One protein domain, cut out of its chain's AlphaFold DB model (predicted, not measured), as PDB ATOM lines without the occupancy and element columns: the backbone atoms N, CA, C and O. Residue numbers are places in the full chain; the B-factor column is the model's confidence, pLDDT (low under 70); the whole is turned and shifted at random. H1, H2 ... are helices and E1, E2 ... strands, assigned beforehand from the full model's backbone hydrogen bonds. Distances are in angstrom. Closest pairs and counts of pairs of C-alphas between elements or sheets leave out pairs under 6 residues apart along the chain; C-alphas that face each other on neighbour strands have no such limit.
ATOM      1  N   LYS A 625     -56.013 -35.163  37.217       92.19
ATOM      2  CA  LYS A 625     -55.614 -36.252  36.318       92.19
ATOM      3  C   LYS A 625     -54.990 -35.688  35.048       92.19
ATOM      4  O   LYS A 625     -55.560 -34.803  34.417       92.19
ATOM      5  N   CYS A 626     -53.861 -36.248  34.623       93.62
ATOM      6  CA  CYS A 626     -53.247 -35.874  33.354       93.62
ATOM      7  C   CYS A 626     -54.210 -36.181  32.189       93.62
ATOM      8  O   CYS A 626     -54.680 -37.321  32.087       93.62
ATOM      9  N   PRO A 627     -54.450 -35.238  31.257       92.88
ATOM     10  CA  PRO A 627     -55.287 -35.480  30.086       92.88
ATOM     11  C   PRO A 627     -54.818 -36.653  29.214       92.88
ATOM     12  O   PRO A 627     -55.661 -37.312  28.608       92.88
ATOM     13  N   ILE A 628     -53.510 -36.943  29.189       93.25
ATOM     14  CA  ILE A 628     -52.902 -38.038  28.417       93.25
ATOM     15  C   ILE A 628     -53.010 -39.369  29.175       93.25
ATOM     16  O   ILE A 628     -53.611 -40.312  28.674       93.25
ATOM     17  N   THR A 629     -52.468 -39.465  30.396       94.19
ATOM     18  CA  THR A 629     -52.375 -40.760  31.112       94.19
ATOM     19  C   THR A 629     -53.641 -41.153  31.873       94.19
ATOM     20  O   THR A 629     -53.750 -42.294  32.315       94.19
ATOM     21  N   LYS A 630     -54.562 -40.203  32.096       94.00
ATOM     22  CA  LYS A 630     -55.739 -40.305  32.982       94.00
ATOM     23  C   LYS A 630     -55.422 -40.667  34.450       94.00
ATOM     24  O   LYS A 630     -56.345 -40.895  35.233       94.00
ATOM     25  N   LYS A 631     -54.143 -40.680  34.845       92.12
ATOM     26  CA  LYS A 631     -53.665 -40.898  36.222       92.12
ATOM     27  C   LYS A 631     -53.428 -39.558  36.928       92.12
ATOM     28  O   LYS A 631     -53.280 -38.534  36.261       92.12
ATOM     29  N   LEU A 632     -53.400 -39.574  38.263       89.19
ATOM     30  CA  LEU A 632     -53.006 -38.424  39.086       89.19
ATOM     31  C   LEU A 632     -51.607 -37.945  38.669       89.19
ATOM     32  O   LEU A 632     -50.697 -38.770  38.579       89.19
ATOM     33  N   MET A 633     -51.456 -36.644  38.412       92.75
ATOM     34  CA  MET A 633     -50.173 -36.058  38.015       92.75
ATOM     35  C   MET A 633     -49.175 -36.066  39.176       92.75
ATOM     36  O   MET A 633     -49.513 -35.633  40.278       92.75
ATOM     37  N   ARG A 634     -47.955 -36.543  38.918       90.44
ATOM     38  CA  ARG A 634     -46.827 -36.524  39.862       90.44
ATOM     39  C   ARG A 634     -45.890 -35.352  39.588       90.44
ATOM     40  O   ARG A 634     -45.519 -34.664  40.528       90.44
ATOM     41  N   ASP A 635     -45.573 -35.085  38.323       89.88
ATOM     42  CA  ASP A 635     -44.819 -33.903  37.899       89.88
ATOM     43  C   ASP A 635     -45.639 -33.072  36.890       89.88
ATOM     44  O   ASP A 635     -45.583 -33.307  35.678       89.88
ATOM     45  N   PRO A 636     -46.472 -32.131  37.371       91.56
ATOM     46  CA  PRO A 636     -47.303 -31.294  36.514       91.56
ATOM     47  C   PRO A 636     -46.487 -30.283  35.685       91.56
ATOM     48  O   PRO A 636     -45.674 -29.521  36.209       91.56
ATOM     49  N   ALA A 637     -46.789 -30.215  34.389       89.00
ATOM     50  CA  ALA A 637     -46.335 -29.199  33.445       89.00
ATOM     51  C   ALA A 637     -47.545 -28.411  32.911       89.00
ATOM     52  O   ALA A 637     -48.474 -29.005  32.357       89.00
ATOM     53  N   VAL A 638     -47.545 -27.086  33.094       84.38
ATOM     54  CA  VAL A 638     -48.671 -26.193  32.757       84.38
ATOM     55  C   VAL A 638     -48.424 -25.488  31.425       84.38
ATOM     56  O   VAL A 638     -47.384 -24.853  31.238       84.38
ATOM     57  N   PHE A 639     -49.404 -25.550  30.522       80.19
ATOM     58  CA  PHE A 639     -49.365 -24.874  29.226       80.19
ATOM     59  C   PHE A 639     -50.036 -23.499  29.306       80.19
ATOM     60  O   PHE A 639     -51.120 -23.340  29.866       80.19
ATOM     61  N   SER A 640     -49.380 -22.477  28.751       65.50
ATOM     62  CA  SER A 640     -49.735 -21.072  29.004       65.50
ATOM     63  C   SER A 640     -50.979 -20.568  28.265       65.50
ATOM     64  O   SER A 640     -51.453 -19.481  28.580       65.50
ATOM     65  N   LEU A 641     -51.478 -21.309  27.270       64.94
ATOM     66  CA  LEU A 641     -52.561 -20.867  26.379       64.94
ATOM     67  C   LEU A 641     -53.940 -21.433  26.737       64.94
ATOM     68  O   LEU A 641     -54.934 -20.735  26.573       64.94
ATOM     69  N   ASP A 642     -54.009 -22.667  27.238       73.44
ATOM     70  CA  ASP A 642     -55.257 -23.324  27.655       73.44
ATOM     71  C   ASP A 642     -55.335 -23.559  29.175       73.44
ATOM     72  O   ASP A 642     -56.342 -24.069  29.670       73.44
ATOM     73  N   GLY A 643     -54.273 -23.214  29.916       80.81
ATOM     74  CA  GLY A 643     -54.152 -23.449  31.355       80.81
ATOM     75  C   GLY A 643     -54.127 -24.930  31.739       80.81
ATOM     76  O   GLY A 643     -54.231 -25.248  32.925       80.81
ATOM     77  N   ARG A 644     -54.026 -25.851  30.769       87.44
ATOM     78  CA  ARG A 644     -54.074 -27.286  31.044       87.44
ATOM     79  C   ARG A 644     -52.742 -27.766  31.595       87.44
ATOM     80  O   ARG A 644     -51.661 -27.358  31.167       87.44
ATOM     81  N   THR A 645     -52.859 -28.701  32.524       90.38
ATOM     82  CA  THR A 645     -51.730 -29.338  33.187       90.38
ATOM     83  C   THR A 645     -51.609 -30.773  32.697       90.38
ATOM     84  O   THR A 645     -52.601 -31.503  32.635       90.38
ATOM     85  N   TYR A 646     -50.395 -31.188  32.353       94.69
ATOM     86  CA  TYR A 646     -50.073 -32.540  31.908       94.69
ATOM     87  C   TYR A 646     -48.983 -33.138  32.804       94.69
ATOM     88  O   TYR A 646     -48.191 -32.410  33.387       94.69
ATOM     89  N   GLU A 647     -48.902 -34.464  32.892       95.75
ATOM     90  CA  GLU A 647     -47.732 -35.143  33.458       95.75
ATOM     91  C   GLU A 647     -46.535 -34.894  32.527       95.75
ATOM     92  O   GLU A 647     -46.611 -35.264  31.351       95.75
ATOM     93  N   ARG A 648     -45.448 -34.290  33.028       93.38
ATOM     94  CA  ARG A 648     -44.278 -33.854  32.238       93.38
ATOM     95  C   ARG A 648     -43.751 -34.958  31.322       93.38
ATOM     96  O   ARG A 648     -43.633 -34.765  30.115       93.38
ATOM     97  N   VAL A 649     -43.530 -36.147  31.882       93.69
ATOM     98  CA  VAL A 649     -43.045 -37.325  31.141       93.69
ATOM     99  C   VAL A 649     -44.032 -37.753  30.048       93.69
ATOM    100  O   VAL A 649     -43.624 -38.146  28.955       93.69
ATOM    101  N   ALA A 650     -45.338 -37.658  30.309       94.19
ATOM    102  CA  ALA A 650     -46.361 -38.068  29.352       94.19
ATOM    103  C   ALA A 650     -46.503 -37.085  28.187       94.19
ATOM    104  O   ALA A 650     -46.686 -37.531  27.056       94.19
ATOM    105  N   ILE A 651     -46.405 -35.773  28.439       94.00
ATOM    106  CA  ILE A 651     -46.478 -34.774  27.367       94.00
ATOM    107  C   ILE A 651     -45.202 -34.744  26.524       94.00
ATOM    108  O   ILE A 651     -45.308 -34.674  25.303       94.00
ATOM    109  N   ILE A 652     -44.017 -34.916  27.128       91.88
ATOM    110  CA  ILE A 652     -42.764 -35.110  26.377       91.88
ATOM    111  C   ILE A 652     -42.887 -36.337  25.466       91.88
ATOM    112  O   ILE A 652     -42.657 -36.225  24.263       91.88
ATOM    113  N   LYS A 653     -43.332 -37.484  26.002       94.56
ATOM    114  CA  LYS A 653     -43.510 -38.707  25.204       94.56
ATOM    115  C   LYS A 653     -44.547 -38.532  24.092       94.56
ATOM    116  O   LYS A 653     -44.293 -38.967  22.976       94.56
ATOM    117  N   TYR A 654     -45.680 -37.879  24.366       93.62
ATOM    118  CA  TYR A 654     -46.708 -37.602  23.355       93.62
ATOM    119  C   TYR A 654     -46.183 -36.697  22.234       93.62
ATOM    120  O   TYR A 654     -46.402 -36.996  21.065       93.62
ATOM    121  N   ILE A 655     -45.449 -35.630  22.569       92.81
ATOM    122  CA  ILE A 655     -44.813 -34.756  21.575       92.81
ATOM    123  C   ILE A 655     -43.790 -35.540  20.743       92.81
ATOM    124  O   ILE A 655     -43.779 -35.397  19.525       92.81
ATOM    125  N   GLN A 656     -42.979 -36.402  21.364       90.06
ATOM    126  CA  GLN A 656     -41.998 -37.240  20.664       90.06
ATOM    127  C   GLN A 656     -42.652 -38.241  19.699       90.06
ATOM    128  O   GLN A 656     -42.225 -38.343  18.553       90.06
ATOM    129  N   THR A 657     -43.697 -38.962  20.125       93.00
ATOM    130  CA  THR A 657     -44.370 -39.959  19.270       93.00
ATOM    131  C   THR A 657     -45.252 -39.335  18.194       93.00
ATOM    132  O   THR A 657     -45.485 -39.961  17.165       93.00
ATOM    133  N   SER A 658     -45.757 -38.125  18.433       91.31
ATOM    134  CA  SER A 658     -46.778 -37.486  17.600       91.31
ATOM    135  C   SER A 658     -46.276 -36.224  16.893       91.31
ATOM    136  O   SER A 658     -47.097 -35.483  16.372       91.31
ATOM    137  N   TYR A 659     -44.966 -35.950  16.838       87.06
ATOM    138  CA  TYR A 659     -44.410 -34.680  16.323       87.06
ATOM    139  C   TYR A 659     -44.838 -34.321  14.884       87.06
ATOM    140  O   TYR A 659     -44.845 -33.156  14.491       87.06
ATOM    141  N   GLN A 660     -45.222 -35.318  14.082       88.56
ATOM    142  CA  GLN A 660     -45.751 -35.112  12.731       88.56
ATOM    143  C   GLN A 660     -47.195 -34.572  12.712       88.56
ATOM    144  O   GLN A 660     -47.648 -34.103  11.670       88.56
ATOM    145  N   THR A 661     -47.928 -34.603  13.833       90.00
ATOM    146  CA  THR A 661     -49.286 -34.051  13.920       90.00
ATOM    147  C   THR A 661     -49.260 -32.546  14.188       90.00
ATOM    148  O   THR A 661     -48.446 -32.026  14.956       90.00
ATOM    149  N   LEU A 662     -50.213 -31.833  13.581       83.44
ATOM    150  CA  LEU A 662     -50.372 -30.391  13.775       83.44
ATOM    151  C   LEU A 662     -50.617 -30.032  15.254       83.44
ATOM    152  O   LEU A 662     -50.119 -29.012  15.723       83.44
ATOM    153  N   GLU A 663     -51.324 -30.891  15.997       83.69
ATOM    154  CA  GLU A 663     -51.593 -30.725  17.432       83.69
ATOM    155  C   GLU A 663     -50.304 -30.741  18.268       83.69
ATOM    156  O   GLU A 663     -50.086 -29.842  19.082       83.69
ATOM    157  N   ALA A 664     -49.409 -31.709  18.039       84.31
ATOM    158  CA  ALA A 664     -48.133 -31.778  18.751       84.31
ATOM    159  C   ALA A 664     -47.248 -30.559  18.438       84.31
ATOM    160  O   ALA A 664     -46.655 -29.970  19.341       84.31
ATOM    161  N   GLN A 665     -47.218 -30.116  17.178       84.38
ATOM    162  CA  GLN A 665     -46.469 -28.922  16.759       84.38
ATOM    163  C   GLN A 665     -47.054 -27.610  17.304       84.38
ATOM    164  O   GLN A 665     -46.323 -26.627  17.465       84.38
ATOM    165  N   GLN A 666     -48.361 -27.558  17.566       83.06
ATOM    166  CA  GLN A 666     -48.993 -26.446  18.277       83.06
ATOM    167  C   GLN A 666     -48.632 -26.484  19.769       83.06
ATOM    168  O   GLN A 666     -48.212 -25.462  20.305       83.06
ATOM    169  N   LEU A 667     -48.681 -27.652  20.423       82.00
ATOM    170  CA  LEU A 667     -48.214 -27.825  21.809       82.00
ATOM    171  C   LEU A 667     -46.752 -27.371  21.982       82.00
ATOM    172  O   LEU A 667     -46.470 -26.594  22.891       82.00
ATOM    173  N   VAL A 668     -45.838 -27.759  21.083       84.12
ATOM    174  CA  VAL A 668     -44.425 -27.321  21.122       84.12
ATOM    175  C   VAL A 668     -44.284 -25.803  21.010       84.12
ATOM    176  O   VAL A 668     -43.553 -25.198  21.793       84.12
ATOM    177  N   ARG A 669     -45.017 -25.159  20.091       78.81
ATOM    178  CA  ARG A 669     -45.026 -23.690  19.962       78.81
ATOM    179  C   ARG A 669     -45.585 -22.979  21.198       78.81
ATOM    180  O   ARG A 669     -45.206 -21.846  21.462       78.81
ATOM    181  N   ASN A 670     -46.433 -23.651  21.972       76.81
ATOM    182  CA  ASN A 670     -47.109 -23.082  23.136       76.81
ATOM    183  C   ASN A 670     -46.348 -23.309  24.464       76.81
ATOM    184  O   ASN A 670     -46.766 -22.798  25.504       76.81
ATOM    185  N   LEU A 671     -45.207 -24.013  24.445       74.69
ATOM    186  CA  LEU A 671     -44.300 -24.207  25.590       74.69
ATOM    187  C   LEU A 671     -43.396 -22.983  25.832       74.69
ATOM    188  O   LEU A 671     -42.169 -23.042  25.732       74.69
ATOM    189  N   HIS A 672     -44.010 -21.846  26.164       60.03
ATOM    190  CA  HIS A 672     -43.283 -20.606  26.458       60.03
ATOM    191  C   HIS A 672     -42.822 -20.471  27.921       60.03
ATOM    192  O   HIS A 672     -41.870 -19.737  28.182       60.03
ATOM    193  N   SER A 673     -43.474 -21.157  28.866       60.22
ATOM    194  CA  SER A 673     -43.244 -21.030  30.315       60.22
ATOM    195  C   SER A 673     -42.253 -22.042  30.902       60.22
ATOM    196  O   SER A 673     -41.571 -21.722  31.875       60.22
ATOM    197  N   ASP A 674     -42.151 -23.249  30.338       70.19
ATOM    198  CA  ASP A 674     -41.306 -24.321  30.875       70.19
ATOM    199  C   ASP A 674     -40.000 -24.450  30.077       70.19
ATOM    200  O   ASP A 674     -39.912 -25.153  29.065       70.19
ATOM    201  N   LYS A 675     -38.974 -23.727  30.545       76.69
ATOM    202  CA  LYS A 675     -37.643 -23.680  29.925       76.69
ATOM    203  C   LYS A 675     -37.038 -25.081  29.744       76.69
ATOM    204  O   LYS A 675     -36.458 -25.343  28.698       76.69
ATOM    205  N   PHE A 676     -37.223 -25.974  30.720       78.88
ATOM    206  CA  PHE A 676     -36.644 -27.318  30.705       78.88
ATOM    207  C   PHE A 676     -37.246 -28.188  29.596       78.88
ATOM    208  O   PHE A 676     -36.508 -28.764  28.801       78.88
ATOM    209  N   ILE A 677     -38.582 -28.237  29.487       77.19
ATOM    210  CA  ILE A 677     -39.248 -29.000  28.414       77.19
ATOM    211  C   ILE A 677     -38.840 -28.446  27.047       77.19
ATOM    212  O   ILE A 677     -38.579 -29.210  26.122       77.19
ATOM    213  N   ARG A 678     -38.749 -27.118  26.912       78.06
ATOM    214  CA  ARG A 678     -38.325 -26.490  25.658       78.06
ATOM    215  C   ARG A 678     -36.880 -26.844  25.292       78.06
ATOM    216  O   ARG A 678     -36.636 -27.164  24.134       78.06
ATOM    217  N   GLU A 679     -35.942 -26.801  26.235       80.75
ATOM    218  CA  GLU A 679     -34.535 -27.146  25.985       80.75
ATOM    219  C   GLU A 679     -34.351 -28.639  25.665       80.75
ATOM    220  O   GLU A 679     -33.648 -28.954  24.708       80.75
ATOM    221  N   GLU A 680     -35.030 -29.552  26.371       81.25
ATOM    222  CA  GLU A 680     -34.937 -30.993  26.084       81.25
ATOM    223  C   GLU A 680     -35.632 -31.403  24.771       81.25
ATOM    224  O   GLU A 680     -35.183 -32.330  24.097       81.25
ATOM    225  N   LEU A 681     -36.714 -30.727  24.371       79.88
ATOM    226  CA  LEU A 681     -37.304 -30.956  23.050       79.88
ATOM    227  C   LEU A 681     -36.409 -30.384  21.943       79.88
ATOM    228  O   LEU A 681     -36.162 -31.074  20.958       79.88
ATOM    229  N   LEU A 682     -35.891 -29.160  22.102       75.00
ATOM    230  CA  LEU A 682     -35.007 -28.552  21.102       75.00
ATOM    231  C   LEU A 682     -33.742 -29.388  20.876       75.00
ATOM    232  O   LEU A 682     -33.405 -29.623  19.724       75.00
ATOM    233  N   SER A 683     -33.106 -29.910  21.931       79.75
ATOM    234  CA  SER A 683     -31.878 -30.719  21.821       79.75
ATOM    235  C   SER A 683     -32.053 -32.089  21.152       79.75
ATOM    236  O   SER A 683     -31.060 -32.751  20.859       79.75
ATOM    237  N   ARG A 684     -33.298 -32.538  20.934       74.31
ATOM    238  CA  ARG A 684     -33.633 -33.811  20.267       74.31
ATOM    239  C   ARG A 684     -34.225 -33.629  18.863       74.31
ATOM    240  O   ARG A 684     -34.427 -34.625  18.174       74.31
TER     241      ARG A 684
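Overview. This is residues 625 to 684 of the 686 residues of an uncharacterized protein of Stentor coeruleus (UniProt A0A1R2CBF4). Three short helices are set in a triangle, H1 with H2 folded back on it as a helical hairpin and H3 on another side, with little contact to H3, and a small two-stranded hairpin, E1 and E2, sits at the end where H1 begins. Before E1, residues 625 to 635 make a loop with no named element at the same end of the domain. The printed part has 60 residues, with two named strands and three named helices in the order E1, E2, H1, H2, H3; the sheet is E1 - E2, antiparallel, and the class is mostly helix. The whole is compact, with a radius of gyration of the C-alphas of 10.7 A, and rounded, spanning 27 by 21 by 20 A.

Arrangement. Start past the first loop at E1, residues 636 to 638, and go on to E2, residues 645 to 647, its antiparallel neighbour at 142 degrees between directions. In this hairpin N 637 and O 646 are 2.8 A apart and N 646 and O 637 are 2.9 A apart, both within hydrogen-bond range. Next comes H1, residues 648 to 658, whose closest C-alphas to E1 are those of Ala 637 and Arg 648, 5.2 A apart. Then look at H2, residues 662 to 670: it touches H1, the closest C-alphas being those of Ile 655 and Ala 664 at 5.3 A. H1 and H2 form a helical hairpin and run opposite ways at a steep tilt of 42 degrees. Last is H3, residues 675 to 684, which only just touches H1, with 3 pairs of C-alphas within 8 A; the closest are those of Ile 652 and Ile 677, 7.3 A apart. They run the same way at a shallow tilt of 34 degrees, only just short of steep. H2 and H3 are close but not clearly touching, with the C-alphas of Val 668 and Arg 678 closest at 7.6 A. H2 and H3 are each apart from both strands. Every O i to N i+4 pair is within hydrogen-bond range in H1 and H2; in H3, 5 of 6 are.

Along the chain. Find C-alpha 636 at (-47.303, -31.294, 36.514), where E1 begins; E1 is 6.5 A long and E2 7.1 A. From C-alpha 648 at (-44.278, -33.854, 32.238) H1 runs 15.3 A. H2 covers 12.3 A, and H3 runs 14.6 A to C-alpha 684 at (-33.633, -33.811, 20.267).

Size, cuts and confidence. The C-alphas farthest apart are those of Lys 625 and Ser 683, 28.4 A. The printed part has no cut and no long link. The mean pLDDT of the printed part is 84.8; look for values under 70 at residues 640 to 641 and 672 to 673.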